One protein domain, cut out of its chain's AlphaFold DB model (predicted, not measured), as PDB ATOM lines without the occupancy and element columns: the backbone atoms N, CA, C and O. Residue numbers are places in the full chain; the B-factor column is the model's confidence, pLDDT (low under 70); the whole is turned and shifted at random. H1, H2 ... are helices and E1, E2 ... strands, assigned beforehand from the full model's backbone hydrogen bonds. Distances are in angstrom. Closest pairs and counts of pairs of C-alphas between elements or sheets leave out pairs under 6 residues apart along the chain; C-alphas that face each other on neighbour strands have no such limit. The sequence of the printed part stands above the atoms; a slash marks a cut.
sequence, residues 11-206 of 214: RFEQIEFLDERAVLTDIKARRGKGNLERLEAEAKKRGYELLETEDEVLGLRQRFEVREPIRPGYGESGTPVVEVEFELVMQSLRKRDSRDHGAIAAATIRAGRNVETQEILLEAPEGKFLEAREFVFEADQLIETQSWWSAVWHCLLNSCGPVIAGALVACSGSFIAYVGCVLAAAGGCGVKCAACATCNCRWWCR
ATOM      1  N   ARG A  11     119.306 -19.275  44.725       84.38
ATOM      2  CA  ARG A  11     119.997 -20.480  45.180       84.38
ATOM      3  C   ARG A  11     119.165 -21.707  44.828       84.38
ATOM      4  O   ARG A  11     119.732 -22.705  44.394       84.38
ATOM      5  N   PHE A  12     117.856 -21.593  45.012       87.06
ATOM      6  CA  PHE A  12     116.880 -22.646  44.816       87.06
ATOM      7  C   PHE A  12     115.590 -22.034  44.267       87.06
ATOM      8  O   PHE A  12     115.200 -20.937  44.669       87.06
ATOM      9  N   GLU A  13     114.966 -22.735  43.326       88.38
ATOM     10  CA  GLU A  13     113.673 -22.392  42.745       88.38
ATOM     11  C   GLU A  13     112.918 -23.704  42.518       88.38
ATOM     12  O   GLU A  13     113.431 -24.604  41.851       88.38
ATOM     13  N   GLN A  14     111.722 -23.817  43.089       92.12
ATOM     14  CA  GLN A  14     110.844 -24.972  42.925       92.12
ATOM     15  C   GLN A  14     109.442 -24.492  42.604       92.12
ATOM     16  O   GLN A  14     108.940 -23.592  43.271       92.12
ATOM     17  N   ILE A  15     108.821 -25.113  41.606       91.94
ATOM     18  CA  ILE A  15     107.430 -24.885  41.221       91.94
ATOM     19  C   ILE A  15     106.701 -26.212  41.369       91.94
ATOM     20  O   ILE A  15     107.217 -27.254  40.962       91.94
ATOM     21  N   GLU A  16     105.520 -26.160  41.955       95.00
ATOM     22  CA  GLU A  16     104.691 -27.311  42.262       95.00
ATOM     23  C   GLU A  16     103.237 -26.987  41.908       95.00
ATOM     24  O   GLU A  16     102.721 -25.933  42.287       95.00
ATOM     25  N   PHE A  17     102.581 -27.899  41.191       95.06
ATOM     26  CA  PHE A  17     101.121 -27.934  41.134       95.06
ATOM     27  C   PHE A  17     100.628 -28.652  42.383       95.06
ATOM     28  O   PHE A  17     101.118 -29.731  42.714       95.06
ATOM     29  N   LEU A  18      99.711 -28.017  43.101       97.25
ATOM     30  CA  LEU A  18      99.188 -28.544  44.353       97.25
ATOM     31  C   LEU A  18      98.089 -29.571  44.073       97.25
ATOM     32  O   LEU A  18      97.332 -29.415  43.119       97.25
ATOM     33  N   ASP A  19      97.983 -30.569  44.948       97.69
ATOM     34  CA  ASP A  19      96.901 -31.561  44.943       97.69
ATOM     35  C   ASP A  19      95.524 -30.880  44.966       97.69
ATOM     36  O   ASP A  19      95.245 -30.041  45.830       97.69
ATOM     37  N   GLU A  20      94.657 -31.238  44.021       97.56
ATOM     38  CA  GLU A  20      93.387 -30.551  43.799       97.56
ATOM     39  C   GLU A  20      92.462 -30.639  45.019       97.56
ATOM     40  O   GLU A  20      91.813 -29.664  45.410       97.56
ATOM     41  N   ARG A  21      92.445 -31.785  45.703       97.88
ATOM     42  CA  ARG A  21      91.638 -31.973  46.912       97.88
ATOM     43  C   ARG A  21      92.115 -31.078  48.054       97.88
ATOM     44  O   ARG A  21      91.294 -30.497  48.780       97.88
ATOM     45  N   ALA A  22      93.429 -30.954  48.229       97.38
ATOM     46  CA  ALA A  22      94.020 -30.040  49.196       97.38
ATOM     47  C   ALA A  22      93.687 -28.577  48.858       97.38
ATOM     48  O   ALA A  22      93.309 -27.822  49.755       97.38
ATOM     49  N   VAL A  23      93.741 -28.197  47.577       97.75
ATOM     50  CA  VAL A  23      93.385 -26.848  47.103       97.75
ATOM     51  C   VAL A  23      91.919 -26.532  47.375       97.75
ATOM     52  O   VAL A  23      91.615 -25.495  47.962       97.75
ATOM     53  N   LEU A  24      90.997 -27.430  47.022       96.88
ATOM     54  CA  LEU A  24      89.568 -27.240  47.272       96.88
ATOM     55  C   LEU A  24      89.272 -27.086  48.773       96.88
ATOM     56  O   LEU A  24      88.434 -26.272  49.174       96.88
ATOM     57  N   THR A  25      89.982 -27.841  49.615       96.75
ATOM     58  CA  THR A  25      89.894 -27.727  51.077       96.75
ATOM     59  C   THR A  25      90.422 -26.377  51.570       96.75
ATOM     60  O   THR A  25      89.780 -25.742  52.409       96.75
ATOM     61  N   ASP A  26      91.552 -25.907  51.038       96.12
ATOM     62  CA  ASP A  26      92.130 -24.605  51.381       96.12
ATOM     63  C   ASP A  26      91.208 -23.448  50.972       96.12
ATOM     64  O   ASP A  26      90.894 -22.586  51.792       96.12
ATOM     65  N   ILE A  27      90.669 -23.463  49.748       95.88
ATOM     66  CA  ILE A  27      89.724 -22.439  49.278       95.88
ATOM     67  C   ILE A  27      88.482 -22.397  50.178       95.88
ATOM     68  O   ILE A  27      88.057 -21.316  50.594       95.88
ATOM     69  N   LYS A  28      87.929 -23.557  50.563       95.06
ATOM     70  CA  LYS A  28      86.839 -23.645  51.556       95.06
ATOM     71  C   LYS A  28      87.217 -23.008  52.894       95.06
ATOM     72  O   LYS A  28      86.419 -22.269  53.464       95.06
ATOM     73  N   ALA A  29      88.429 -23.252  53.386       94.75
ATOM     74  CA  ALA A  29      88.900 -22.675  54.641       94.75
ATOM     75  C   ALA A  29      89.105 -21.150  54.558       94.75
ATOM     76  O   ALA A  29      88.799 -20.443  55.522       94.75
ATOM     77  N   ARG A  30      89.596 -20.635  53.422       94.12
ATOM     78  CA  ARG A  30      89.803 -19.195  53.194       94.12
ATOM     79  C   ARG A  30      88.494 -18.425  53.075       94.12
ATOM     80  O   ARG A  30      88.418 -17.309  53.584       94.12
ATOM     81  N   ARG A  31      87.453 -19.027  52.490       92.56
ATOM     82  CA  ARG A  31      86.109 -18.425  52.429       92.56
ATOM     83  C   ARG A  31      85.622 -17.964  53.805       92.56
ATOM     84  O   ARG A  31      85.170 -16.838  53.923       92.56
ATOM     85  N   GLY A  32      85.848 -18.745  54.863       87.50
ATOM     86  CA  GLY A  32      85.443 -18.369  56.225       87.50
ATOM     87  C   GLY A  32      86.306 -17.306  56.928       87.50
ATOM     88  O   GLY A  32      86.063 -17.027  58.101       87.50
ATOM     89  N   LYS A  33      87.355 -16.769  56.286       83.94
ATOM     90  CA  LYS A  33      88.335 -15.859  56.918       83.94
ATOM     91  C   LYS A  33      88.716 -14.636  56.076       83.94
ATOM     92  O   LYS A  33      89.453 -13.790  56.578       83.94
ATOM     93  N   GLY A  34      88.256 -14.548  54.829       85.06
ATOM     94  CA  GLY A  34      88.645 -13.515  53.868       85.06
ATOM     95  C   GLY A  34      87.471 -12.984  53.050       85.06
ATOM     96  O   GLY A  34      86.305 -13.250  53.337       85.06
ATOM     97  N   ASN A  35      87.776 -12.234  51.997       94.69
ATOM     98  CA  ASN A  35      86.791 -11.701  51.062       94.69
ATOM     99  C   ASN A  35      86.321 -12.739  50.035       94.69
ATOM    100  O   ASN A  35      85.376 -12.448  49.307       94.69
ATOM    101  N   LEU A  36      86.917 -13.936  49.964       95.69
ATOM    102  CA  LEU A  36      86.493 -14.967  49.006       95.69
ATOM    103  C   LEU A  36      85.006 -15.329  49.123       95.69
ATOM    104  O   LEU A  36      84.352 -15.472  48.096       95.69
ATOM    105  N   GLU A  37      84.445 -15.424  50.334       96.06
ATOM    106  CA  GLU A  37      83.000 -15.661  50.508       96.06
ATOM    107  C   GLU A  37      82.166 -14.497  49.951       96.06
ATOM    108  O   GLU A  37      81.148 -14.701  49.291       96.06
ATOM    109  N   ARG A  38      82.622 -13.256  50.155       96.94
ATOM    110  CA  ARG A  38      81.953 -12.072  49.604       96.94
ATOM    111  C   ARG A  38      82.036 -12.054  48.080       96.94
ATOM    112  O   ARG A  38      81.043 -11.755  47.427       96.94
ATOM    113  N   LEU A  39      83.195 -12.385  47.509       97.62
ATOM    114  CA  LEU A  39      83.401 -12.466  46.060       97.62
ATOM    115  C   LEU A  39      82.542 -13.574  45.440       97.62
ATOM    116  O   LEU A  39      81.936 -13.352  44.397       97.62
ATOM    117  N   GLU A  40      82.417 -14.725  46.106       97.06
ATOM    118  CA  GLU A  40      81.488 -15.793  45.718       97.06
ATOM    119  C   GLU A  40      80.034 -15.293  45.726       97.06
ATOM    120  O   GLU A  40      79.295 -15.496  44.760       97.06
ATOM    121  N   ALA A  41      79.619 -14.589  46.784       97.19
ATOM    122  CA  ALA A  41      78.276 -14.026  46.874       97.19
ATOM    123  C   ALA A  41      77.999 -13.001  45.759       97.19
ATOM    124  O   ALA A  41      76.906 -12.993  45.184       97.19
ATOM    125  N   GLU A  42      78.977 -12.160  45.415       97.69
ATOM    126  CA  GLU A  42      78.876 -11.220  44.295       97.69
ATOM    127  C   GLU A  42      78.827 -11.932  42.940       97.69
ATOM    128  O   GLU A  42      77.977 -11.610  42.107       97.69
ATOM    129  N   ALA A  43      79.657 -12.956  42.732       97.69
ATOM    130  CA  ALA A  43      79.605 -13.792  41.538       97.69
ATOM    131  C   ALA A  43      78.213 -14.427  41.369       97.69
ATOM    132  O   ALA A  43      77.623 -14.379  40.285       97.69
ATOM    133  N   LYS A  44      77.624 -14.926  42.462       97.81
ATOM    134  CA  LYS A  44      76.269 -15.488  42.466       97.81
ATOM    135  C   LYS A  44      75.200 -14.470  42.080       97.81
ATOM    136  O   LYS A  44      74.335 -14.781  41.261       97.81
ATOM    137  N   LYS A  45      75.264 -13.238  42.600       97.81
ATOM    138  CA  LYS A  45      74.351 -12.144  42.195       97.81
ATOM    139  C   LYS A  45      74.435 -11.843  40.697       97.81
ATOM    140  O   LYS A  45      73.448 -11.426  40.097       97.81
ATOM    141  N   ARG A  46      75.599 -12.081  40.090       97.00
ATOM    142  CA  ARG A  46      75.873 -11.887  38.658       97.00
ATOM    143  C   ARG A  46      75.522 -13.103  37.791       97.00
ATOM    144  O   ARG A  46      75.707 -13.067  36.573       97.00
ATOM    145  N   GLY A  47      74.974 -14.156  38.400       97.69
ATOM    146  CA  GLY A  47      74.493 -15.362  37.726       97.69
ATOM    147  C   GLY A  47      75.523 -16.485  37.610       97.69
ATOM    148  O   GLY A  47      75.264 -17.457  36.903       97.69
ATOM    149  N   TYR A  48      76.672 -16.369  38.275       98.06
ATOM    150  CA  TYR A  48      77.649 -17.450  38.332       98.06
ATOM    151  C   TYR A  48      77.317 -18.465  39.429       98.06
ATOM    152  O   TYR A  48      76.754 -18.146  40.474       98.06
ATOM    153  N   GLU A  49      77.727 -19.702  39.199       97.25
ATOM    154  CA  GLU A  49      77.695 -20.809  40.141       97.25
ATOM    155  C   GLU A  49      79.130 -21.287  40.369       97.25
ATOM    156  O   GLU A  49      79.885 -21.475  39.411       97.25
ATOM    157  N   LEU A  50      79.504 -21.477  41.635       96.19
ATOM    158  CA  LEU A  50      80.785 -22.065  42.012       96.19
ATOM    159  C   LEU A  50      80.765 -23.568  41.745       96.19
ATOM    160  O   LEU A  50      79.819 -24.260  42.126       96.19
ATOM    161  N   LEU A  51      81.813 -24.070  41.099       95.38
ATOM    162  CA  LEU A  51      81.964 -25.492  40.818       95.38
ATOM    163  C   LEU A  51      82.807 -26.136  41.924       95.38
ATOM    164  O   LEU A  51      83.986 -25.836  42.068       95.38
ATOM    165  N   GLU A  52      82.194 -26.981  42.757       93.25
ATOM    166  CA  GLU A  52      82.817 -27.535  43.973       93.25
ATOM    167  C   GLU A  52      83.449 -28.925  43.796       93.25
ATOM    168  O   GLU A  52      83.452 -29.733  44.728       93.25
ATOM    169  N   THR A  53      83.976 -29.208  42.609       93.81
ATOM    170  CA  THR A  53      84.649 -30.469  42.283       93.81
ATOM    171  C   THR A  53      86.167 -30.284  42.204       93.81
ATOM    172  O   THR A  53      86.664 -29.167  42.068       93.81
ATOM    173  N   GLU A  54      86.919 -31.375  42.363       94.19
ATOM    174  CA  GLU A  54      88.392 -31.347  42.387       94.19
ATOM    175  C   GLU A  54      88.982 -30.943  41.023       94.19
ATOM    176  O   GLU A  54      89.963 -30.220  40.962       94.19
ATOM    177  N   ASP A  55      88.338 -31.303  39.914       94.12
ATOM    178  CA  ASP A  55      88.729 -30.894  38.558       94.12
ATOM    179  C   ASP A  55      88.463 -29.408  38.249       94.12
ATOM    180  O   ASP A  55      88.886 -28.897  37.213       94.12
ATOM    181  N   GLU A  56      87.786 -28.702  39.159       96.69
ATOM    182  CA  GLU A  56      87.398 -27.299  39.016       96.69
ATOM    183  C   GLU A  56      88.175 -26.372  39.960       96.69
ATOM    184  O   GLU A  56      87.754 -25.243  40.245       96.69
ATOM    185  N   VAL A  57      89.352 -26.822  40.406       98.06
ATOM    186  CA  VAL A  57      90.326 -25.997  41.121       98.06
ATOM    187  C   VAL A  57      91.716 -26.062  40.495       98.06
ATOM    188  O   VAL A  57      92.107 -27.041  39.870       98.06
ATOM    189  N   LEU A  58      92.482 -24.991  40.678       97.88
ATOM    190  CA  LEU A  58      93.894 -24.919  40.316       97.88
ATOM    191  C   LEU A  58      94.677 -24.451  41.533       97.88
ATOM    192  O   LEU A  58      94.352 -23.417  42.114       97.88
ATOM    193  N   GLY A  59      95.731 -25.178  41.882       97.75
ATOM    194  CA  GLY A  59      96.706 -24.744  42.870       97.75
ATOM    195  C   GLY A  59      98.108 -24.770  42.303       97.75
ATOM    196  O   GLY A  59      98.529 -25.744  41.681       97.75
ATOM    197  N   LEU A  60      98.847 -23.703  42.550       96.88
ATOM    198  CA  LEU A  60     100.231 -23.570  42.143       96.88
ATOM    199  C   LEU A  60     101.014 -22.915  43.273       96.88
ATOM    200  O   LEU A  60     100.604 -21.890  43.812       96.88
ATOM    201  N   ARG A  61     102.169 -23.483  43.602       95.88
ATOM    202  CA  ARG A  61     103.108 -22.919  44.565       95.88
ATOM    203  C   ARG A  61     104.484 -22.804  43.943       95.88
ATOM    204  O   ARG A  61     104.940 -23.693  43.231       95.88
ATOM    205  N   GLN A  62     105.171 -21.718  44.256       92.44
ATOM    206  CA  GLN A  62     106.573 -21.554  43.935       92.44
ATOM    207  C   GLN A  62     107.345 -21.066  45.143       92.44
ATOM    208  O   GLN A  62     106.946 -20.120  45.814       92.44
ATOM    209  N   ARG A  63     108.479 -21.710  45.394       92.38
ATOM    210  CA  ARG A  63     109.417 -21.337  46.446       92.38
ATOM    211  C   ARG A  63     110.720 -20.878  45.836       92.38
ATOM    212  O   ARG A  63     111.238 -21.492  44.901       92.38
ATOM    213  N   PHE A  64     111.252 -19.815  46.411       87.88
ATOM    214  CA  PHE A  64     112.504 -19.202  46.025       87.88
ATOM    215  C   PHE A  64     113.376 -19.000  47.243       87.88
ATOM    216  O   PHE A  64     112.959 -18.356  48.200       87.88
ATOM    217  N   GLU A  65     114.625 -19.429  47.147       89.25
ATOM    218  CA  GLU A  65     115.663 -19.012  48.080       89.25
ATOM    219  C   GLU A  65     116.694 -18.167  47.351       89.25
ATOM    220  O   GLU A  65     117.153 -18.521  46.260       89.25
ATOM    221  N   VAL A  66     117.116 -17.069  47.965       83.81
ATOM    222  CA  VAL A  66     118.157 -16.195  47.413       83.81
ATOM    223  C   VAL A  66     119.492 -16.429  48.081       83.81
ATOM    224  O   VAL A  66     119.587 -16.706  49.273       83.81
ATOM    225  N   ARG A  67     120.563 -16.290  47.295       83.75
ATOM    226  CA  ARG A  67     121.932 -16.415  47.813       83.75
ATOM    227  C   ARG A  67     122.302 -15.295  48.780       83.75
ATOM    228  O   ARG A  67     123.085 -15.523  49.695       83.75
ATOM    229  N   GLU A  68     121.766 -14.101  48.561       84.56
ATOM    230  CA  GLU A  68     122.049 -12.914  49.363       84.56
ATOM    231  C   GLU A  68     120.745 -12.385  49.967       84.56
ATOM    232  O   GLU A  68     119.778 -12.216  49.219       84.56
ATOM    233  N   PRO A  69     120.695 -12.110  51.288       86.50
ATOM    234  CA  PRO A  69     119.499 -11.582  51.928       86.50
ATOM    235  C   PRO A  69     119.081 -10.243  51.341       86.50
ATOM    236  O   PRO A  69     119.899  -9.345  51.120       86.50
ATOM    237  N   ILE A  70     117.777 -10.082  51.176       81.06
ATOM    238  CA  ILE A  70     117.207  -8.929  50.502       81.06
ATOM    239  C   ILE A  70     116.743  -7.955  51.542       81.06
ATOM    240  O   ILE A  70     115.962  -8.289  52.428       81.06
ATOM    241  N   ARG A  71     117.302  -6.757  51.456       85.56
ATOM    242  CA  ARG A  71     117.164  -5.729  52.473       85.56
ATOM    243  C   ARG A  71     116.174  -4.658  52.009       85.56
ATOM    244  O   ARG A  71     116.072  -4.434  50.800       85.56
ATOM    245  N   PRO A  72     115.491  -3.987  52.950       83.50
ATOM    246  CA  PRO A  72     114.673  -2.823  52.638       83.50
ATOM    247  C   PRO A  72     115.457  -1.774  51.844       83.50
ATOM    248  O   PRO A  72     116.658  -1.586  52.060       83.50
ATOM    249  N   GLY A  73     114.775  -1.103  50.914       78.88
ATOM    250  CA  GLY A  73     115.321   0.057  50.224       78.88
ATOM    251  C   GLY A  73     115.424   1.280  51.139       78.88
ATOM    252  O   GLY A  73     115.070   1.252  52.317       78.88
ATOM    253  N   TYR A  74     115.911   2.389  50.584       77.81
ATOM    254  CA  TYR A  74     115.943   3.663  51.301       77.81
ATOM    255  C   TYR A  74     114.520   4.098  51.689       77.81
ATOM    256  O   TYR A  74     113.644   4.157  50.830       77.81
ATOM    257  N   GLY A  75     114.304   4.402  52.971       82.25
ATOM    258  CA  GLY A  75     112.995   4.794  53.509       82.25
ATOM    259  C   GLY A  75     112.054   3.630  53.844       82.25
ATOM    260  O   GLY A  75     110.963   3.865  54.355       82.25
ATOM    261  N   GLU A  76     112.465   2.383  53.607       84.19
ATOM    262  CA  GLU A  76     111.700   1.185  53.958       84.19
ATOM    263  C   GLU A  76     112.324   0.491  55.178       84.19
ATOM    264  O   GLU A  76     113.510   0.646  55.468       84.19
ATOM    265  N   SER A  77     111.534  -0.294  55.914       84.75
ATOM    266  CA  SER A  77     112.011  -1.056  57.074       84.75
ATOM    267  C   SER A  77     111.512  -2.500  57.035       84.75
ATOM    268  O   SER A  77     110.496  -2.807  56.411       84.75
ATOM    269  N   GLY A  78     112.258  -3.403  57.674       85.50
ATOM    270  CA  GLY A  78     111.906  -4.816  57.769       85.50
ATOM    271  C   GLY A  78     113.114  -5.739  57.916       85.50
ATOM    272  O   GLY A  78     114.263  -5.343  57.721       85.50
ATOM    273  N   THR A  79     112.842  -6.987  58.295       88.75
ATOM    274  CA  THR A  79     113.874  -8.029  58.403       88.75
ATOM    275  C   THR A  79     114.314  -8.467  57.006       88.75
ATOM    276  O   THR A  79     113.443  -8.637  56.152       88.75
ATOM    277  N   PRO A  80     115.620  -8.681  56.756       89.06
ATOM    278  CA  PRO A  80     116.076  -9.198  55.476       89.06
ATOM    279  C   PRO A  80     115.383 -10.510  55.098       89.06
ATOM    280  O   PRO A  80     115.221 -11.396  55.937       89.06
ATOM    281  N   VAL A  81     114.998 -10.634  53.832       88.19
ATOM    282  CA  VAL A  81     114.284 -11.799  53.300       88.19
ATOM    283  C   VAL A  81     115.262 -12.697  52.554       88.19
ATOM    284  O   VAL A  81     116.018 -12.223  51.708       88.19
ATOM    285  N   VAL A  82     115.255 -13.991  52.872       89.19
ATOM    286  CA  VAL A  82     116.075 -15.016  52.197       89.19
ATOM    287  C   VAL A  82     115.240 -16.042  51.440       89.19
ATOM    288  O   VAL A  82     115.758 -16.702  50.545       89.19
ATOM    289  N   GLU A  83     113.955 -16.134  51.773       90.12
ATOM    290  CA  GLU A  83     113.002 -17.068  51.189       90.12
ATOM    291  C   GLU A  83     111.714 -16.325  50.836       90.12
ATOM    292  O   GLU A  83     111.224 -15.505  51.622       90.12
ATOM    293  N   VAL A  84     111.188 -16.611  49.647       88.69
ATOM    294  CA  VAL A  84     109.880 -16.150  49.191       88.69
ATOM    295  C   VAL A  84     109.081 -17.336  48.683       88.69
ATOM    296  O   VAL A  84     109.569 -18.128  47.882       88.69
ATOM    297  N   GLU A  85     107.835 -17.418  49.120       92.81
ATOM    298  CA  GLU A  85     106.851 -18.357  48.610       92.81
ATOM    299  C   GLU A  85     105.738 -17.569  47.926       92.81
ATOM    300  O   GLU A  85     105.188 -16.631  48.500       92.81
ATOM    301  N   PHE A  86     105.411 -17.951  46.700       94.12
ATOM    302  CA  PHE A  86     104.201 -17.533  46.016       94.12
ATOM    303  C   PHE A  86     103.245 -18.716  45.924       94.12
ATOM    304  O   PHE A  86     103.659 -19.843  45.661       94.12
ATOM    305  N   GLU A  87     101.964 -18.457  46.119       96.81
ATOM    306  CA  GLU A  87     100.898 -19.439  46.032       96.81
ATOM    307  C   GLU A  87      99.705 -18.818  45.313       96.81
ATOM    308  O   GLU A  87      99.258 -17.731  45.665       96.81
ATOM    309  N   LEU A  88      99.184 -19.519  44.317       97.56
ATOM    310  CA  LEU A  88      97.952 -19.183  43.623       97.56
ATOM    311  C   LEU A  88      96.992 -20.349  43.801       97.56
ATOM    312  O   LEU A  88      97.308 -21.472  43.413       97.56
ATOM    313  N   VAL A  89      95.819 -20.069  44.353       98.06
ATOM    314  CA  VAL A  89      94.697 -21.007  44.370       98.06
ATOM    315  C   VAL A  89      93.516 -20.379  43.648       98.06
ATOM    316  O   VAL A  89      93.229 -19.196  43.837       98.06
ATOM    317  N   MET A  90      92.849 -21.149  42.798       98.19
ATOM    318  CA  MET A  90      91.710 -20.702  42.002       98.19
ATOM    319  C   MET A  90      90.619 -21.763  41.997       98.19
ATOM    320  O   MET A  90      90.913 -22.956  42.052       98.19
ATOM    321  N   GLN A  91      89.372 -21.324  41.874       98.25
ATOM    322  CA  GLN A  91      88.217 -22.194  41.689       98.25
ATOM    323  C   GLN A  91      87.320 -21.638  40.589       98.25
ATOM    324  O   GLN A  91      87.019 -20.441  40.577       98.25
ATOM    325  N   SER A  92      86.896 -22.506  39.673       97.88
ATOM    326  CA  SER A  92      86.053 -22.126  38.544       97.88
ATOM    327  C   SER A  92      84.669 -21.653  38.979       97.88
ATOM    328  O   SER A  92      84.020 -22.204  39.872       97.88
ATOM    329  N   LEU A  93      84.179 -20.668  38.237       97.75
ATOM    330  CA  LEU A  93      82.797 -20.224  38.221       97.75
ATOM    331  C   LEU A  93      82.211 -20.475  36.831       97.75
ATOM    332  O   LEU A  93      82.868 -20.250  35.810       97.75
ATOM    333  N   ARG A  94      80.937 -20.864  36.778       95.56
ATOM    334  CA  ARG A  94      80.194 -21.026  35.522       95.56
ATOM    335  C   ARG A  94      78.885 -20.266  35.567       95.56
ATOM    336  O   ARG A  94      78.166 -20.331  36.554       95.56
ATOM    337  N   LYS A  95      78.521 -19.629  34.463       96.19
ATOM    338  CA  LYS A  95      77.185 -19.067  34.263       96.19
ATOM    339  C   LYS A  95      76.385 -19.986  33.342       96.19
ATOM    340  O   LYS A  95      76.844 -20.309  32.249       96.19
ATOM    341  N   ARG A  96      75.225 -20.473  33.800       93.56
ATOM    342  CA  ARG A  96      74.395 -21.399  33.005       93.56
ATOM    343  C   ARG A  96      73.981 -20.755  31.686       93.56
ATOM    344  O   ARG A  96      73.697 -19.561  31.654       93.56
ATOM    345  N   ASP A  97      73.970 -21.562  30.629       93.38
ATOM    346  CA  ASP A  97      73.567 -21.164  29.274       93.38
ATOM    347  C   ASP A  97      74.319 -19.933  28.730       93.38
ATOM    348  O   ASP A  97      73.843 -19.235  27.836       93.38
ATOM    349  N   SER A  98      75.517 -19.674  29.261       95.81
ATOM    350  CA  SER A  98      76.404 -18.602  28.833       95.81
ATOM    351  C   SER A  98      77.767 -19.163  28.438       95.81
ATOM    352  O   SER A  98      78.199 -20.210  28.917       95.81
ATOM    353  N   ARG A  99      78.455 -18.428  27.563       95.50
ATOM    354  CA  ARG A  99      79.877 -18.637  27.253       95.50
ATOM    355  C   ARG A  99      80.794 -17.859  28.200       95.50
ATOM    356  O   ARG A  99      82.001 -17.845  28.003       95.50
ATOM    357  N   ASP A 100      80.224 -17.171  29.186       97.12
ATOM    358  CA  ASP A 100      80.992 -16.474  30.208       97.12
ATOM    359  C   ASP A 100      81.663 -17.492  31.132       97.12
ATOM    360  O   ASP A 100      81.014 -18.384  31.691       97.12
ATOM    361  N   HIS A 101      82.963 -17.315  31.332       96.62
ATOM    362  CA  HIS A 101      83.739 -18.077  32.301       96.62
ATOM    363  C   HIS A 101      84.115 -17.173  33.468       96.62
ATOM    364  O   HIS A 101      84.285 -15.970  33.291       96.62
ATOM    365  N   GLY A 102      84.291 -17.736  34.656       97.44
ATOM    366  CA  GLY A 102      84.857 -16.981  35.764       97.44
ATOM    367  C   GLY A 102      85.697 -17.844  36.683       97.44
ATOM    368  O   GLY A 102      85.757 -19.065  36.535       97.44
ATOM    369  N   ALA A 103      86.336 -17.196  37.643       98.25
ATOM    370  CA  ALA A 103      86.978 -17.852  38.768       98.25
ATOM    371  C   ALA A 103      87.010 -16.921  39.978       98.25
ATOM    372  O   ALA A 103      87.094 -15.703  39.829       98.25
ATOM    373  N   ILE A 104      87.003 -17.499  41.174       97.75
ATOM    374  CA  ILE A 104      87.550 -16.821  42.350       97.75
ATOM    375  C   ILE A 104      88.985 -17.292  42.551       97.75
ATOM    376  O   ILE A 104      89.301 -18.459  42.316       97.75
ATOM    377  N   ALA A 105      89.859 -16.387  42.968       97.62
ATOM    378  CA  ALA A 105      91.269 -16.669  43.163       97.62
ATOM    379  C   ALA A 105      91.794 -16.014  44.435       97.62
ATOM    380  O   ALA A 105      91.353 -14.928  44.811       97.62
ATOM    381  N   ALA A 106      92.773 -16.655  45.064       97.38
ATOM    382  CA  ALA A 106      93.631 -16.037  46.059       97.38
ATOM    383  C   ALA A 106      95.088 -16.222  45.636       97.38
ATOM    384  O   ALA A 106      95.590 -17.345  45.551       97.38
ATOM    385  N   ALA A 107      95.756 -15.104  45.379       96.25
ATOM    386  CA  ALA A 107      97.183 -15.049  45.133       96.25
ATOM    387  C   ALA A 107      97.868 -14.555  46.409       96.25
ATOM    388  O   ALA A 107      97.600 -13.451  46.881       96.25
ATOM    389  N   THR A 108      98.732 -15.372  46.996       95.56
ATOM    390  CA  THR A 108      99.430 -15.082  48.244       95.56
ATOM    391  C   THR A 108     100.928 -15.085  48.008       95.56
ATOM    392  O   THR A 108     101.477 -16.011  47.418       95.56
ATOM    393  N   ILE A 109     101.613 -14.072  48.527       92.94
ATOM    394  CA  ILE A 109     103.070 -14.040  48.583       92.94
ATOM    395  C   ILE A 109     103.526 -13.912  50.037       92.94
ATOM    396  O   ILE A 109     103.009 -13.097  50.803       92.94
ATOM    397  N   ARG A 110     104.488 -14.747  50.425       93.44
ATOM    398  CA  ARG A 110     105.080 -14.807  51.764       93.44
ATOM    399  C   ARG A 110     106.576 -14.568  51.643       93.44
ATOM    400  O   ARG A 110     107.244 -15.217  50.847       93.44
ATOM    401  N   ALA A 111     107.101 -13.629  52.418       89.75
ATOM    402  CA  ALA A 111     108.487 -13.176  52.352       89.75
ATOM    403  C   ALA A 111     109.014 -12.914  53.770       89.75
ATOM    404  O   ALA A 111     108.908 -11.804  54.310       89.75
ATOM    405  N   GLY A 112     109.543 -13.958  54.412       86.62
ATOM    406  CA  GLY A 112     109.858 -13.934  55.840       86.62
ATOM    407  C   GLY A 112     108.596 -13.726  56.685       86.62
ATOM    408  O   GLY A 112     107.731 -14.590  56.736       86.62
ATOM    409  N   ARG A 113     108.483 -12.570  57.355       88.88
ATOM    410  CA  ARG A 113     107.287 -12.201  58.145       88.88
ATOM    411  C   ARG A 113     106.246 -11.404  57.359       88.88
ATOM    412  O   ARG A 113     105.190 -11.101  57.902       88.88
ATOM    413  N   ASN A 114     106.555 -11.018  56.125       89.62
ATOM    414  CA  ASN A 114     105.627 -10.269  55.290       89.62
ATOM    415  C   ASN A 114     104.710 -11.249  54.567       89.62
ATOM    416  O   ASN A 114     105.188 -12.241  54.011       89.62
ATOM    417  N   VAL A 115     103.415 -10.959  54.567       92.31
ATOM    418  CA  VAL A 115     102.412 -11.705  53.813       92.31
ATOM    419  C   VAL A 115     101.516 -10.692  53.127       92.31
ATOM    420  O   VAL A 115     101.018  -9.778  53.776       92.31
ATOM    421  N   GLU A 116     101.316 -10.871  51.831       91.88
ATOM    422  CA  GLU A 116     100.319 -10.142  51.053       91.88
ATOM    423  C   GLU A 116      99.423 -11.178  50.386       91.88
ATOM    424  O   GLU A 116      99.901 -12.217  49.922       91.88
ATOM    425  N   THR A 117      98.117 -10.943  50.394       93.88
ATOM    426  CA  THR A 117      97.155 -11.808  49.711       93.88
ATOM    427  C   THR A 117      96.174 -10.944  48.954       93.88
ATOM    428  O   THR A 117      95.536 -10.075  49.540       93.88
ATOM    429  N   GLN A 118      96.053 -11.213  47.662       93.75
ATOM    430  CA  GLN A 118      95.070 -10.593  46.798       93.75
ATOM    431  C   GLN A 118      93.995 -11.625  46.470       93.75
ATOM    432  O   GLN A 118      94.275 -12.669  45.879       93.75
ATOM    433  N   GLU A 119      92.768 -11.344  46.898       96.38
ATOM    434  CA  GLU A 119      91.590 -12.159  46.608       96.38
ATOM    435  C   GLU A 119      90.778 -11.471  45.518       96.38
ATOM    436  O   GLU A 119      90.489 -10.277  45.621       96.38
ATOM    437  N   ILE A 120      90.454 -12.208  44.458       96.88
ATOM    438  CA  ILE A 120      90.000 -11.628  43.193       96.88
ATOM    439  C   ILE A 120      88.870 -12.472  42.619       96.88
ATOM    440  O   ILE A 120      88.935 -13.701  42.623       96.88
ATOM    441  N   LEU A 121      87.844 -11.802  42.102       97.88
ATOM    442  CA  LEU A 121      86.860 -12.383  41.195       97.88
ATOM    443  C   LEU A 121      87.263 -12.043  39.759       97.88
ATOM    444  O   LEU A 121      87.414 -10.874  39.419       97.88
ATOM    445  N   LEU A 122      87.420 -13.065  38.928       97.81
ATOM    446  CA  LEU A 122      87.759 -12.955  37.516       97.81
ATOM    447  C   LEU A 122      86.549 -13.362  36.678       97.81
ATOM    448  O   LEU A 122      85.956 -14.416  36.909       97.81
ATOM    449  N   GLU A 123      86.200 -12.547  35.689       97.56
ATOM    450  CA  GLU A 123      85.121 -12.806  34.735       97.56
ATOM    451  C   GLU A 123      85.672 -12.649  33.316       97.56
ATOM    452  O   GLU A 123      86.177 -11.589  32.977       97.56
ATOM    453  N   ALA A 124      85.557 -13.667  32.470       97.06
ATOM    454  CA  ALA A 124      85.898 -13.626  31.048       97.06
ATOM    455  C   ALA A 124      84.607 -13.676  30.211       97.06
ATOM    456  O   ALA A 124      84.121 -14.776  29.905       97.06
ATOM    457  N   PRO A 125      84.031 -12.513  29.838       96.25
ATOM    458  CA  PRO A 125      82.840 -12.457  29.001       96.25
ATOM    459  C   PRO A 125      83.084 -13.154  27.666       96.25
ATOM    460  O   PRO A 125      84.119 -12.945  27.032       96.25
ATOM    461  N   GLU A 126      82.141 -13.992  27.240       95.75
ATOM    462  CA  GLU A 126      82.252 -14.777  25.997       95.75
ATOM    463  C   GLU A 126      83.532 -15.639  25.881       95.75
ATOM    464  O   GLU A 126      83.919 -16.016  24.773       95.75
ATOM    465  N   GLY A 127      84.212 -15.933  26.996       94.00
ATOM    466  CA  GLY A 127      85.485 -16.658  27.011       94.00
ATOM    467  C   GLY A 127      86.698 -15.833  26.576       94.00
ATOM    468  O   GLY A 127      87.741 -16.395  26.248       94.00
ATOM    469  N   LYS A 128      86.603 -14.498  26.582       95.75
ATOM    470  CA  LYS A 128      87.731 -13.605  26.277       95.75
ATOM    471  C   LYS A 128      88.636 -13.433  27.498       95.75
ATOM    472  O   LYS A 128      88.564 -12.435  28.205       95.75
ATOM    473  N   PHE A 129      89.502 -14.413  27.754       95.56
ATOM    474  CA  PHE A 129      90.348 -14.437  28.957       95.56
ATOM    475  C   PHE A 129      91.340 -13.270  29.072       95.56
ATOM    476  O   PHE A 129      91.646 -12.838  30.178       95.56
ATOM    477  N   LEU A 130      91.845 -12.732  27.959       93.94
ATOM    478  CA  LEU A 130      92.737 -11.560  27.983       93.94
ATOM    479  C   LEU A 130      91.995 -10.255  28.305       93.94
ATOM    480  O   LEU A 130      92.597  -9.318  28.817       93.94
ATOM    481  N   GLU A 131      90.690 -10.222  28.042       94.19
ATOM    482  CA  GLU A 131      89.786  -9.107  28.344       94.19
ATOM    483  C   GLU A 131      89.007  -9.366  29.643       94.19
ATOM    484  O   GLU A 131      87.928  -8.809  29.856       94.19
ATOM    485  N   ALA A 132      89.522 -10.255  30.500       95.75
ATOM    486  CA  ALA A 132      88.854 -10.597  31.739       95.75
ATOM    487  C   ALA A 132      88.710  -9.364  32.637       95.75
ATOM    488  O   ALA A 132      89.652  -8.601  32.849       95.75
ATOM    489  N   ARG A 133      87.512  -9.199  33.187       96.69
ATOM    490  CA  ARG A 133      87.191  -8.202  34.201       96.69
ATOM    491  C   ARG A 133      87.598  -8.751  35.556       96.69
ATOM    492  O   ARG A 133      87.344  -9.919  35.858       96.69
ATOM    493  N   GLU A 134      88.208  -7.908  36.371       96.12
ATOM    494  CA  GLU A 134      88.711  -8.286  37.686       96.12
ATOM    495  C   GLU A 134      87.972  -7.473  38.744       96.12
ATOM    496  O   GLU A 134      87.773  -6.270  38.581       96.12
ATOM    497  N   PHE A 135      87.565  -8.107  39.838       97.25
ATOM    498  CA  PHE A 135      86.902  -7.427  40.944       97.25
ATOM    499  C   PHE A 135      87.561  -7.778  42.266       97.25
ATOM    500  O   PHE A 135      87.874  -8.939  42.532       97.25
ATOM    501  N   VAL A 136      87.723  -6.763  43.106       96.06
ATOM    502  CA  VAL A 136      88.262  -6.881  44.463       96.06
ATOM    503  C   VAL A 136      87.400  -6.071  45.423       96.06
ATOM    504  O   VAL A 136      86.661  -5.178  45.005       96.06
ATOM    505  N   PHE A 137      87.489  -6.378  46.716       94.88
ATOM    506  CA  PHE A 137      86.907  -5.530  47.753       94.88
ATOM    507  C   PHE A 137      87.942  -4.526  48.259       94.88
ATOM    508  O   PHE A 137      88.973  -4.919  48.800       94.88
ATOM    509  N   GLU A 138      87.632  -3.237  48.142       91.81
ATOM    510  CA  GLU A 138      88.396  -2.140  48.738       91.81
ATOM    511  C   GLU A 138      87.458  -1.302  49.610       91.81
ATOM    512  O   GLU A 138      86.394  -0.889  49.156       91.81
ATOM    513  N   ALA A 139      87.819  -1.089  50.882       90.62
ATOM    514  CA  ALA A 139      86.989  -0.360  51.853       90.62
ATOM    515  C   ALA A 139      85.501  -0.791  51.835       90.62
ATOM    516  O   ALA A 139      84.592   0.036  51.825       90.62
ATOM    517  N   ASP A 140      85.272  -2.107  51.792       91.00
ATOM    518  CA  ASP A 140      83.962  -2.768  51.708       91.00
ATOM    519  C   ASP A 140      83.147  -2.570  50.427       91.00
ATOM    520  O   ASP A 140      82.035  -3.095  50.316       91.00
ATOM    521  N   GLN A 141      83.712  -1.912  49.422       94.88
ATOM    522  CA  GLN A 141      83.096  -1.758  48.114       94.88
ATOM    523  C   GLN A 141      83.707  -2.737  47.119       94.88
ATOM    524  O   GLN A 141      84.925  -2.896  47.050       94.88
ATOM    525  N   LEU A 142      82.848  -3.398  46.340       96.00
ATOM    526  CA  LEU A 142      83.297  -4.176  45.195       96.00
ATOM    527  C   LEU A 142      83.659  -3.199  44.079       96.00
ATOM    528  O   LEU A 142      82.784  -2.508  43.554       96.00
ATOM    529  N   ILE A 143      84.931  -3.164  43.711       96.31
ATOM    530  CA  ILE A 143      85.429  -2.322  42.629       96.31
ATOM    531  C   ILE A 143      85.916  -3.192  41.478       96.31
ATOM    532  O   ILE A 143      86.490  -4.260  41.688       96.31
ATOM    533  N   GLU A 144      85.668  -2.733  40.254       95.44
ATOM    534  CA  GLU A 144      86.317  -3.289  39.071       95.44
ATOM    535  C   GLU A 144      87.746  -2.751  39.004       95.44
ATOM    536  O   GLU A 144      87.989  -1.558  39.193       95.44
ATOM    537  N   THR A 145      88.697  -3.638  38.761       89.56
ATOM    538  CA  THR A 145      90.119  -3.334  38.693       89.56
ATOM    539  C   THR A 145      90.729  -3.995  37.457       89.56
ATOM    540  O   THR A 145      90.124  -4.855  36.823       89.56
ATOM    541  N   GLN A 146      91.933  -3.572  37.095       79.81
ATOM    542  CA  GLN A 146      92.770  -4.202  36.067       79.81
ATOM    543  C   GLN A 146      94.167  -4.413  36.648       79.81
ATOM    544  O   GLN A 146      95.175  -3.980  36.088       79.81
ATOM    545  N   SER A 147      94.216  -4.951  37.865       78.31
ATOM    546  CA  SER A 147      95.431  -4.912  38.677       78.31
ATOM    547  C   SER A 147      96.222  -6.203  38.627       78.31
ATOM    548  O   SER A 147      97.447  -6.136  38.596       78.31
ATOM    549  N   TRP A 148      95.576  -7.368  38.595       92.12
ATOM    550  CA  TRP A 148      96.287  -8.627  38.753       92.12
ATOM    551  C   TRP A 148      96.438  -9.386  37.449       92.12
ATOM    552  O   TRP A 148      97.548  -9.448  36.928       92.12
ATOM    553  N   TRP A 149      95.361  -9.944  36.889       93.44
ATOM    554  CA  TRP A 149      95.455 -10.795  35.698       93.44
ATOM    555  C   TRP A 149      96.011 -10.005  34.514       93.44
ATOM    556  O   TRP A 149      96.921 -10.466  33.822       93.44
ATOM    557  N   SER A 150      95.547  -8.764  34.373       90.62
ATOM    558  CA  SER A 150      96.070  -7.783  33.429       90.62
ATOM    559  C   SER A 150      97.572  -7.560  33.586       90.62
ATOM    560  O   SER A 150      98.305  -7.556  32.598       90.62
ATOM    561  N   ALA A 151      98.069  -7.425  34.817       90.19
ATOM    562  CA  ALA A 151      99.503  -7.301  35.068       90.19
ATOM    563  C   ALA A 151     100.257  -8.608  34.766       90.19
ATOM    564  O   ALA A 151     101.362  -8.556  34.219       90.19
ATOM    565  N   VAL A 152      99.666  -9.773  35.060       91.88
ATOM    566  CA  VAL A 152     100.266 -11.082  34.766       91.88
ATOM    567  C   VAL A 152     100.489 -11.250  33.269       91.88
ATOM    568  O   VAL A 152     101.628 -11.479  32.858       91.88
ATOM    569  N   TRP A 153      99.450 -11.128  32.440       91.62
ATOM    570  CA  TRP A 153      99.602 -11.402  31.010       91.62
ATOM    571  C   TRP A 153     100.437 -10.337  30.285       91.62
ATOM    572  O   TRP A 153     101.211 -10.685  29.391       91.62
ATOM    573  N   HIS A 154     100.394  -9.067  30.708       89.88
ATOM    574  CA  HIS A 154     101.322  -8.051  30.195       89.88
ATOM    575  C   HIS A 154     102.777  -8.378  30.558       89.88
ATOM    576  O   HIS A 154     103.660  -8.322  29.699       89.88
ATOM    577  N   CYS A 155     103.044  -8.762  31.811       89.12
ATOM    578  CA  CYS A 155     104.378  -9.181  32.239       89.12
ATOM    579  C   CYS A 155     104.870 -10.384  31.429       89.12
ATOM    580  O   CYS A 155     106.018 -10.392  30.978       89.12
ATOM    581  N   LEU A 156     103.994 -11.361  31.184       90.56
ATOM    582  CA  LEU A 156     104.284 -12.538  30.373       90.56
ATOM    583  C   LEU A 156     104.731 -12.169  28.954       90.56
ATOM    584  O   LEU A 156     105.774 -12.642  28.501       90.56
ATOM    585  N   LEU A 157     103.981 -11.297  28.276       90.38
ATOM    586  CA  LEU A 157     104.314 -10.838  26.924       90.38
ATOM    587  C   LEU A 157     105.647 -10.085  26.875       90.38
ATOM    588  O   LEU A 157     106.431 -10.273  25.945       90.38
ATOM    589  N   ASN A 158     105.917  -9.261  27.886       88.12
ATOM    590  CA  ASN A 158     107.102  -8.407  27.912       88.12
ATOM    591  C   ASN A 158     108.371  -9.140  28.373       88.12
ATOM    592  O   ASN A 158     109.470  -8.783  27.950       88.12
ATOM    593  N   SER A 159     108.238 -10.152  29.236       85.31
ATOM    594  CA  SER A 159     109.375 -10.728  29.974       85.31
ATOM    595  C   SER A 159     109.640 -12.202  29.679       85.31
ATOM    596  O   SER A 159     110.773 -12.651  29.849       85.31
ATOM    597  N   CYS A 160     108.638 -12.968  29.235       85.38
ATOM    598  CA  CYS A 160     108.747 -14.427  29.113       85.38
ATOM    599  C   CYS A 160     108.998 -14.923  27.682       85.38
ATOM    600  O   CYS A 160     109.060 -16.128  27.438       85.38
ATOM    601  N   GLY A 161     109.214 -13.998  26.744       81.31
ATOM    602  CA  GLY A 161     109.562 -14.301  25.360       81.31
ATOM    603  C   GLY A 161     108.360 -14.672  24.477       81.31
ATOM    604  O   GLY A 161     107.230 -14.806  24.946       81.31
ATOM    605  N   PRO A 162     108.594 -14.853  23.164       81.50
ATOM    606  CA  PRO A 162     107.529 -14.935  22.162       81.50
ATOM    607  C   PRO A 162     106.679 -16.210  22.248       81.50
ATOM    608  O   PRO A 162     105.536 -16.210  21.799       81.50
ATOM    609  N   VAL A 163     107.201 -17.291  22.844       80.69
ATOM    610  CA  VAL A 163     106.467 -18.562  23.009       80.69
ATOM    611  C   VAL A 163     105.192 -18.364  23.838       80.69
ATOM    612  O   VAL A 163     104.184 -19.022  23.587       80.69
ATOM    613  N   ILE A 164     105.195 -17.407  24.769       90.81
ATOM    614  CA  ILE A 164     104.050 -17.170  25.652       90.81
ATOM    615  C   ILE A 164     102.908 -16.451  24.950       90.81
ATOM    616  O   ILE A 164     101.751 -16.728  25.253       90.81
ATOM    617  N   ALA A 165     103.200 -15.623  23.945       89.44
ATOM    618  CA  ALA A 165     102.155 -15.055  23.101       89.44
ATOM    619  C   ALA A 165     101.329 -16.162  22.421       89.44
ATOM    620  O   ALA A 165     100.108 -16.063  22.345       89.44
ATOM    621  N   GLY A 166     101.984 -17.255  22.003       90.06
ATOM    622  CA  GLY A 166     101.303 -18.435  21.470       90.06
ATOM    623  C   GLY A 166     100.408 -19.118  22.508       90.06
ATOM    624  O   GLY A 166      99.255 -19.413  22.208       90.06
ATOM    625  N   ALA A 167     100.899 -19.317  23.734       93.38
ATOM    626  CA  ALA A 167     100.119 -19.932  24.812       93.38
ATOM    627  C   ALA A 167      98.894 -19.090  25.208       93.38
ATOM    628  O   ALA A 167      97.799 -19.629  25.334       93.38
ATOM    629  N   LEU A 168      99.046 -17.766  25.322       93.06
ATOM    630  CA  LEU A 168      97.948 -16.843  25.641       93.06
ATOM    631  C   LEU A 168      96.794 -16.910  24.627       93.06
ATOM    632  O   LEU A 168      95.649 -16.658  24.991       93.06
ATOM    633  N   VAL A 169      97.079 -17.263  23.372       92.75
ATOM    634  CA  VAL A 169      96.063 -17.408  22.317       92.75
ATOM    635  C   VAL A 169      95.556 -18.849  22.196       92.75
ATOM    636  O   VAL A 169      94.377 -19.058  21.926       92.75
ATOM    637  N   ALA A 170      96.430 -19.845  22.361       94.44
ATOM    638  CA  ALA A 170      96.102 -21.249  22.120       94.44
ATOM    639  C   ALA A 170      95.400 -21.934  23.303       94.44
ATOM    640  O   ALA A 170      94.640 -22.884  23.098       94.44
ATOM    641  N   CYS A 171      95.660 -21.488  24.534       96.50
ATOM    642  CA  CYS A 171      94.990 -22.023  25.713       96.50
ATOM    643  C   CYS A 171      93.489 -21.683  25.672       96.50
ATOM    644  O   CYS A 171      93.081 -20.613  25.226       96.50
ATOM    645  N   SER A 172      92.653 -22.605  26.148       95.88
ATOM    646  CA  SER A 172      91.191 -22.472  26.189       95.88
ATOM    647  C   SER A 172      90.610 -23.366  27.294       95.88
ATOM    648  O   SER A 172      91.361 -24.074  27.967       95.88
ATOM    649  N   GLY A 173      89.290 -23.339  27.491       94.50
ATOM    650  CA  GLY A 173      88.593 -24.156  28.492       94.50
ATOM    651  C   GLY A 173      87.924 -23.306  29.568       94.50
ATOM    652  O   GLY A 173      87.411 -22.233  29.272       94.50
ATOM    653  N   SER A 174      87.902 -23.783  30.814       95.31
ATOM    654  CA  SER A 174      87.527 -22.956  31.967       95.31
ATOM    655  C   SER A 174      88.604 -21.902  32.254       95.31
ATOM    656  O   SER A 174      89.727 -21.991  31.752       95.31
ATOM    657  N   PHE A 175      88.292 -20.906  33.088       95.06
ATOM    658  CA  PHE A 175      89.269 -19.872  33.446       95.06
ATOM    659  C   PHE A 175      90.513 -20.484  34.106       95.06
ATOM    660  O   PHE A 175      91.639 -20.125  33.763       95.06
ATOM    661  N   ILE A 176      90.329 -21.457  35.002       96.69
ATOM    662  CA  ILE A 176      91.452 -22.134  35.656       96.69
ATOM    663  C   ILE A 176      92.263 -22.979  34.668       96.69
ATOM    664  O   ILE A 176      93.486 -22.995  34.762       96.69
ATOM    665  N   ALA A 177      91.619 -23.633  33.691       96.25
ATOM    666  CA  ALA A 177      92.314 -24.426  32.680       96.25
ATOM    667  C   ALA A 177      93.145 -23.517  31.769       96.25
ATOM    668  O   ALA A 177      94.302 -23.816  31.472       96.25
ATOM    669  N   TYR A 178      92.581 -22.365  31.397       96.69
ATOM    670  CA  TYR A 178      93.275 -21.335  30.641       96.69
ATOM    671  C   TYR A 178      94.503 -20.810  31.399       96.69
ATOM    672  O   TYR A 178      95.616 -20.866  30.876       96.69
ATOM    673  N   VAL A 179      94.336 -20.374  32.654       95.81
ATOM    674  CA  VAL A 179      95.447 -19.866  33.479       95.81
ATOM    675  C   VAL A 179      96.492 -20.951  33.734       95.81
ATOM    676  O   VAL A 179      97.683 -20.697  33.571       95.81
ATOM    677  N   GLY A 180      96.070 -22.169  34.078       95.06
ATOM    678  CA  GLY A 180      96.963 -23.304  34.299       95.06
ATOM    679  C   GLY A 180      97.799 -23.629  33.062       95.06
ATOM    680  O   GLY A 180      99.017 -23.762  33.165       95.06
ATOM    681  N   CYS A 181      97.177 -23.662  31.881       96.19
ATOM    682  CA  CYS A 181      97.852 -23.857  30.598       96.19
ATOM    683  C   CYS A 181      98.882 -22.752  30.309       96.19
ATOM    684  O   CYS A 181     100.035 -23.047  29.984       96.19
ATOM    685  N   VAL A 182      98.505 -21.480  30.490       95.06
ATOM    686  CA  VAL A 182      99.399 -20.330  30.272       95.06
ATOM    687  C   VAL A 182     100.593 -20.364  31.229       95.06
ATOM    688  O   VAL A 182     101.738 -20.207  30.798       95.06
ATOM    689  N   LEU A 183     100.353 -20.595  32.522       92.25
ATOM    690  CA  LEU A 183     101.412 -20.642  33.529       92.25
ATOM    691  C   LEU A 183     102.320 -21.862  33.349       92.25
ATOM    692  O   LEU A 183     103.535 -21.730  33.493       92.25
ATOM    693  N   ALA A 184     101.773 -23.019  32.966       92.00
ATOM    694  CA  ALA A 184     102.562 -24.202  32.636       92.00
ATOM    695  C   ALA A 184     103.488 -23.947  31.436       92.00
ATOM    696  O   ALA A 184     104.674 -24.270  31.497       92.00
ATOM    697  N   ALA A 185     102.980 -23.306  30.377       92.75
ATOM    698  CA  ALA A 185     103.781 -22.934  29.211       92.75
ATOM    699  C   ALA A 185     104.873 -21.902  29.549       92.75
ATOM    700  O   ALA A 185     105.969 -21.952  28.991       92.75
ATOM    701  N   ALA A 186     104.594 -20.984  30.478       90.44
ATOM    702  CA  ALA A 186     105.542 -19.970  30.939       90.44
ATOM    703  C   ALA A 186     106.558 -20.471  31.974       90.44
ATOM    704  O   ALA A 186     107.575 -19.805  32.211       90.44
ATOM    705  N   GLY A 187     106.296 -21.620  32.603       88.25
ATOM    706  CA  GLY A 187     107.107 -22.167  33.685       88.25
ATOM    707  C   GLY A 187     107.373 -21.125  34.776       88.25
ATOM    708  O   GLY A 187     106.509 -20.327  35.138       88.25
ATOM    709  N   GLY A 188     108.614 -21.070  35.267       85.94
ATOM    710  CA  GLY A 188     108.996 -20.131  36.329       85.94
ATOM    711  C   GLY A 188     108.844 -18.657  35.978       85.94
ATOM    712  O   GLY A 188     108.718 -17.841  36.886       85.94
ATOM    713  N   CYS A 189     108.805 -18.296  34.693       88.19
ATOM    714  CA  CYS A 189     108.571 -16.912  34.300       88.19
ATOM    715  C   CYS A 189     107.123 -16.479  34.573       88.19
ATOM    716  O   CYS A 189     106.898 -15.392  35.104       88.19
ATOM    717  N   GLY A 190     106.146 -17.352  34.304       89.19
ATOM    718  CA  GLY A 190     104.739 -17.042  34.561       89.19
ATOM    719  C   GLY A 190     104.434 -16.869  36.032       89.19
ATOM    720  O   GLY A 190     103.757 -15.919  36.422       89.19
ATOM    721  N   VAL A 191     105.021 -17.720  36.862       87.31
ATOM    722  CA  VAL A 191     104.830 -17.616  38.302       87.31
ATOM    723  C   VAL A 191     105.517 -16.373  38.882       87.31
ATOM    724  O   VAL A 191     104.941 -15.708  39.738       87.31
ATOM    725  N   LYS A 192     106.675 -15.958  38.342       86.81
ATOM    726  CA  LYS A 192     107.300 -14.661  38.677       86.81
ATOM    727  C   LYS A 192     106.407 -13.477  38.307       86.81
ATOM    728  O   LYS A 192     106.284 -12.552  39.106       86.81
ATOM    729  N   CYS A 193     105.750 -13.510  37.147       88.94
ATOM    730  CA  CYS A 193     104.786 -12.480  36.751       88.94
ATOM    731  C   CYS A 193     103.553 -12.446  37.670       88.94
ATOM    732  O   CYS A 193     103.131 -11.370  38.088       88.94
ATOM    733  N   ALA A 194     103.020 -13.606  38.057       91.12
ATOM    734  CA  ALA A 194     101.918 -13.701  39.018       91.12
ATOM    735  C   ALA A 194     102.313 -13.189  40.415       91.12
ATOM    736  O   ALA A 194     101.591 -12.394  41.026       91.12
ATOM    737  N   ALA A 195     103.498 -13.567  40.897       88.69
ATOM    738  CA  ALA A 195     104.059 -13.062  42.145       88.69
ATOM    739  C   ALA A 195     104.249 -11.540  42.099       88.69
ATOM    740  O   ALA A 195     103.903 -10.844  43.051       88.69
ATOM    741  N   CYS A 196     104.736 -11.014  40.975       86.38
ATOM    742  CA  CYS A 196     104.923  -9.587  40.749       86.38
ATOM    743  C   CYS A 196     103.617  -8.792  40.811       86.38
ATOM    744  O   CYS A 196     103.559  -7.776  41.507       86.38
ATOM    745  N   ALA A 197     102.576  -9.275  40.130       89.19
ATOM    746  CA  ALA A 197     101.253  -8.660  40.148       89.19
ATOM    747  C   ALA A 197     100.680  -8.614  41.577       89.19
ATOM    748  O   ALA A 197     100.232  -7.571  42.043       89.19
ATOM    749  N   THR A 198     100.814  -9.715  42.319       90.62
ATOM    750  CA  THR A 198     100.328  -9.849  43.710       90.62
ATOM    751  C   THR A 198     101.064  -8.932  44.688       90.62
ATOM    752  O   THR A 198     100.517  -8.440  45.666       90.62
ATOM    753  N   CYS A 199     102.348  -8.713  44.439       83.88
ATOM    754  CA  CYS A 199     103.258  -8.010  45.327       83.88
ATOM    755  C   CYS A 199     103.090  -6.493  45.352       83.88
ATOM    756  O   CYS A 199     103.622  -5.847  46.256       83.88
ATOM    757  N   ASN A 200     102.418  -5.918  44.351       80.12
ATOM    758  CA  ASN A 200     102.125  -4.487  44.260       80.12
ATOM    759  C   ASN A 200     103.338  -3.593  44.612       80.12
ATOM    760  O   ASN A 200     103.284  -2.707  45.467       80.12
ATOM    761  N   CYS A 201     104.493  -3.873  43.997       77.31
ATOM    762  CA  CYS A 201     105.721  -3.084  44.145       77.31
ATOM    763  C   CYS A 201     106.354  -3.003  45.552       77.31
ATOM    764  O   CYS A 201     107.240  -2.160  45.768       77.31
ATOM    765  N   ARG A 202     105.990  -3.879  46.498       82.56
ATOM    766  CA  ARG A 202     106.624  -3.951  47.829       82.56
ATOM    767  C   ARG A 202     108.086  -4.414  47.742       82.56
ATOM    768  O   ARG A 202     108.416  -5.361  47.023       82.56
ATOM    769  N   TRP A 203     108.994  -3.783  48.494       81.69
ATOM    770  CA  TRP A 203     110.441  -4.051  48.399       81.69
ATOM    771  C   TRP A 203     110.851  -5.501  48.607       81.69
ATOM    772  O   TRP A 203     111.778  -5.974  47.952       81.69
ATOM    773  N   TRP A 204     110.155  -6.206  49.499       77.88
ATOM    774  CA  TRP A 204     110.493  -7.568  49.887       77.88
ATOM    775  C   TRP A 204     110.212  -8.589  48.782       77.88
ATOM    776  O   TRP A 204     110.652  -9.730  48.903       77.88
ATOM    777  N   CYS A 205     109.568  -8.185  47.681       73.12
ATOM    778  CA  CYS A 205     109.414  -9.030  46.502       73.12
ATOM    779  C   CYS A 205     109.855  -8.386  45.170       73.12
ATOM    780  O   CYS A 205     110.032  -9.109  44.188       73.12
ATOM    781  N   ARG A 206     110.178  -7.078  45.133       69.94
ATOM    782  CA  ARG A 206     110.729  -6.376  43.942       69.94
ATOM    783  C   ARG A 206     111.846  -7.125  43.212       69.94
ATOM    784  O   ARG A 206     112.097  -6.896  42.041       69.94
TER     785      ARG A 206
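This is residues 11 to 206 of the 214 residues of an uncharacterized protein of Bradyrhizobium erythrophlei (UniProt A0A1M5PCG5). A long, twisted antiparallel sheet runs through the middle of the domain, with H1 and H2 over one face, H5 and H6 over the opposite face, and H3 and H4 packed on H6 and H5. The long strands E3, E4, E5 and E6 make the body of the sheet, the short hairpin of E7 and E8 continues it past E6, and the sheet curls round H2 on one face and round H5 on the opposite face. The 196 printed residues include six named helices and eight named strands, in the order E1 H1 H2 E2 E3 E4 E5 E6 E7 E8 H3 H4 H5 H6. The class is mixed, the sheet branches at E4, and E3 to E8 form a meander, each strand the antiparallel neighbour of the one before. The whole is compact, with a radius of gyration of the C-alphas of 16.5 A and spans of 53 by 39 by 30 A.

E1, residues 11 to 17, is an edge strand antiparallel to E3, residues 57 to 70, with N 14 and O 63 within hydrogen-bond range at 3.0 A. H1, residues 20 to 31, is on the sheet at a height of 8.6 A and runs across the strands, at 82 degrees to E3 on the local plane; its closest C-alphas to E3 are those of Val 23 and Gly 59, 5.8 A apart. H2, residues 36 to 45, is on the same face as H1; its closest C-alphas to E6, residues 114 to 124, are those of Leu 39 and Leu 121, 6.0 A apart. E2, residues 48 to 50, and E3 lie on one side of E4, residues 81 to 95, and E5, residues 101 to 111, on the other side. E2 and E4 are antiparallel, with N 49 and O 94 at 2.8 A. The hairpins E3 and E4, E4 and E5, and E5 and E6 have N 62 and O 86 at 2.8 A, N 87 and O 108 at 2.8 A, and N 107 and O 118 at 2.9 A. E7, residues 133 to 138, has N 135 and O 121 of E6 at 2.8 A, and edge strand E8, residues 141 to 145, has N 141 and O 138 of E7 at 2.9 A. H3, residues 149 to 159, only grazes the sheet with residues 149 to 150. H4, residues 162 to 170, is not on the sheet and forms a helical hairpin with H3; the closest C-alphas, of Leu 157 and Ala 165, are 6.1 A apart. H5, residues 175 to 186, is on the face opposite H1 and touches H4 with residues 181 to 186 alone, at a shallow tilt of 20 degrees, opposite ways; the C-alphas of Ala 167 and Val 182 are closest, 5.5 A apart. H6, residues 188 to 199, is on the same face as H5, at a height of 8.4 A, and runs across the strands. H6 touches H3 at a steep tilt of 46 degrees, closest at the C-alphas of Val 152 and Cys 193, 5.1 A. H5 and H6 touch only at the corner, closest at the C-alphas of Leu 183 and Gly 190, 5.0 A. Every O i to N i+4 pair is within hydrogen-bond range in H1, H2, H3, H5 and H6, and 4 of 5 are in H4.

E1 begins at C-alpha 11, (119.997, -20.480, 45.180), and is 20.7 A long. E3 is 33.2 A long and bends by 101 degrees at residue 67. E4, the longest strand by residues, begins at C-alpha 81, (114.284, -11.799, 53.300), and is 42.3 A long; E5 measures 32.2 A and E6 31.4 A. H6 is 16.1 A long and ends at C-alpha 199, (103.258, -8.010, 45.327).

The C-alphas farthest apart, those of Tyr 74 and Asp 97, are 53.8 A apart. The printed part has no cut, and no link is long. The mean pLDDT of the printed part is 92.0, and residue 206 is under 70.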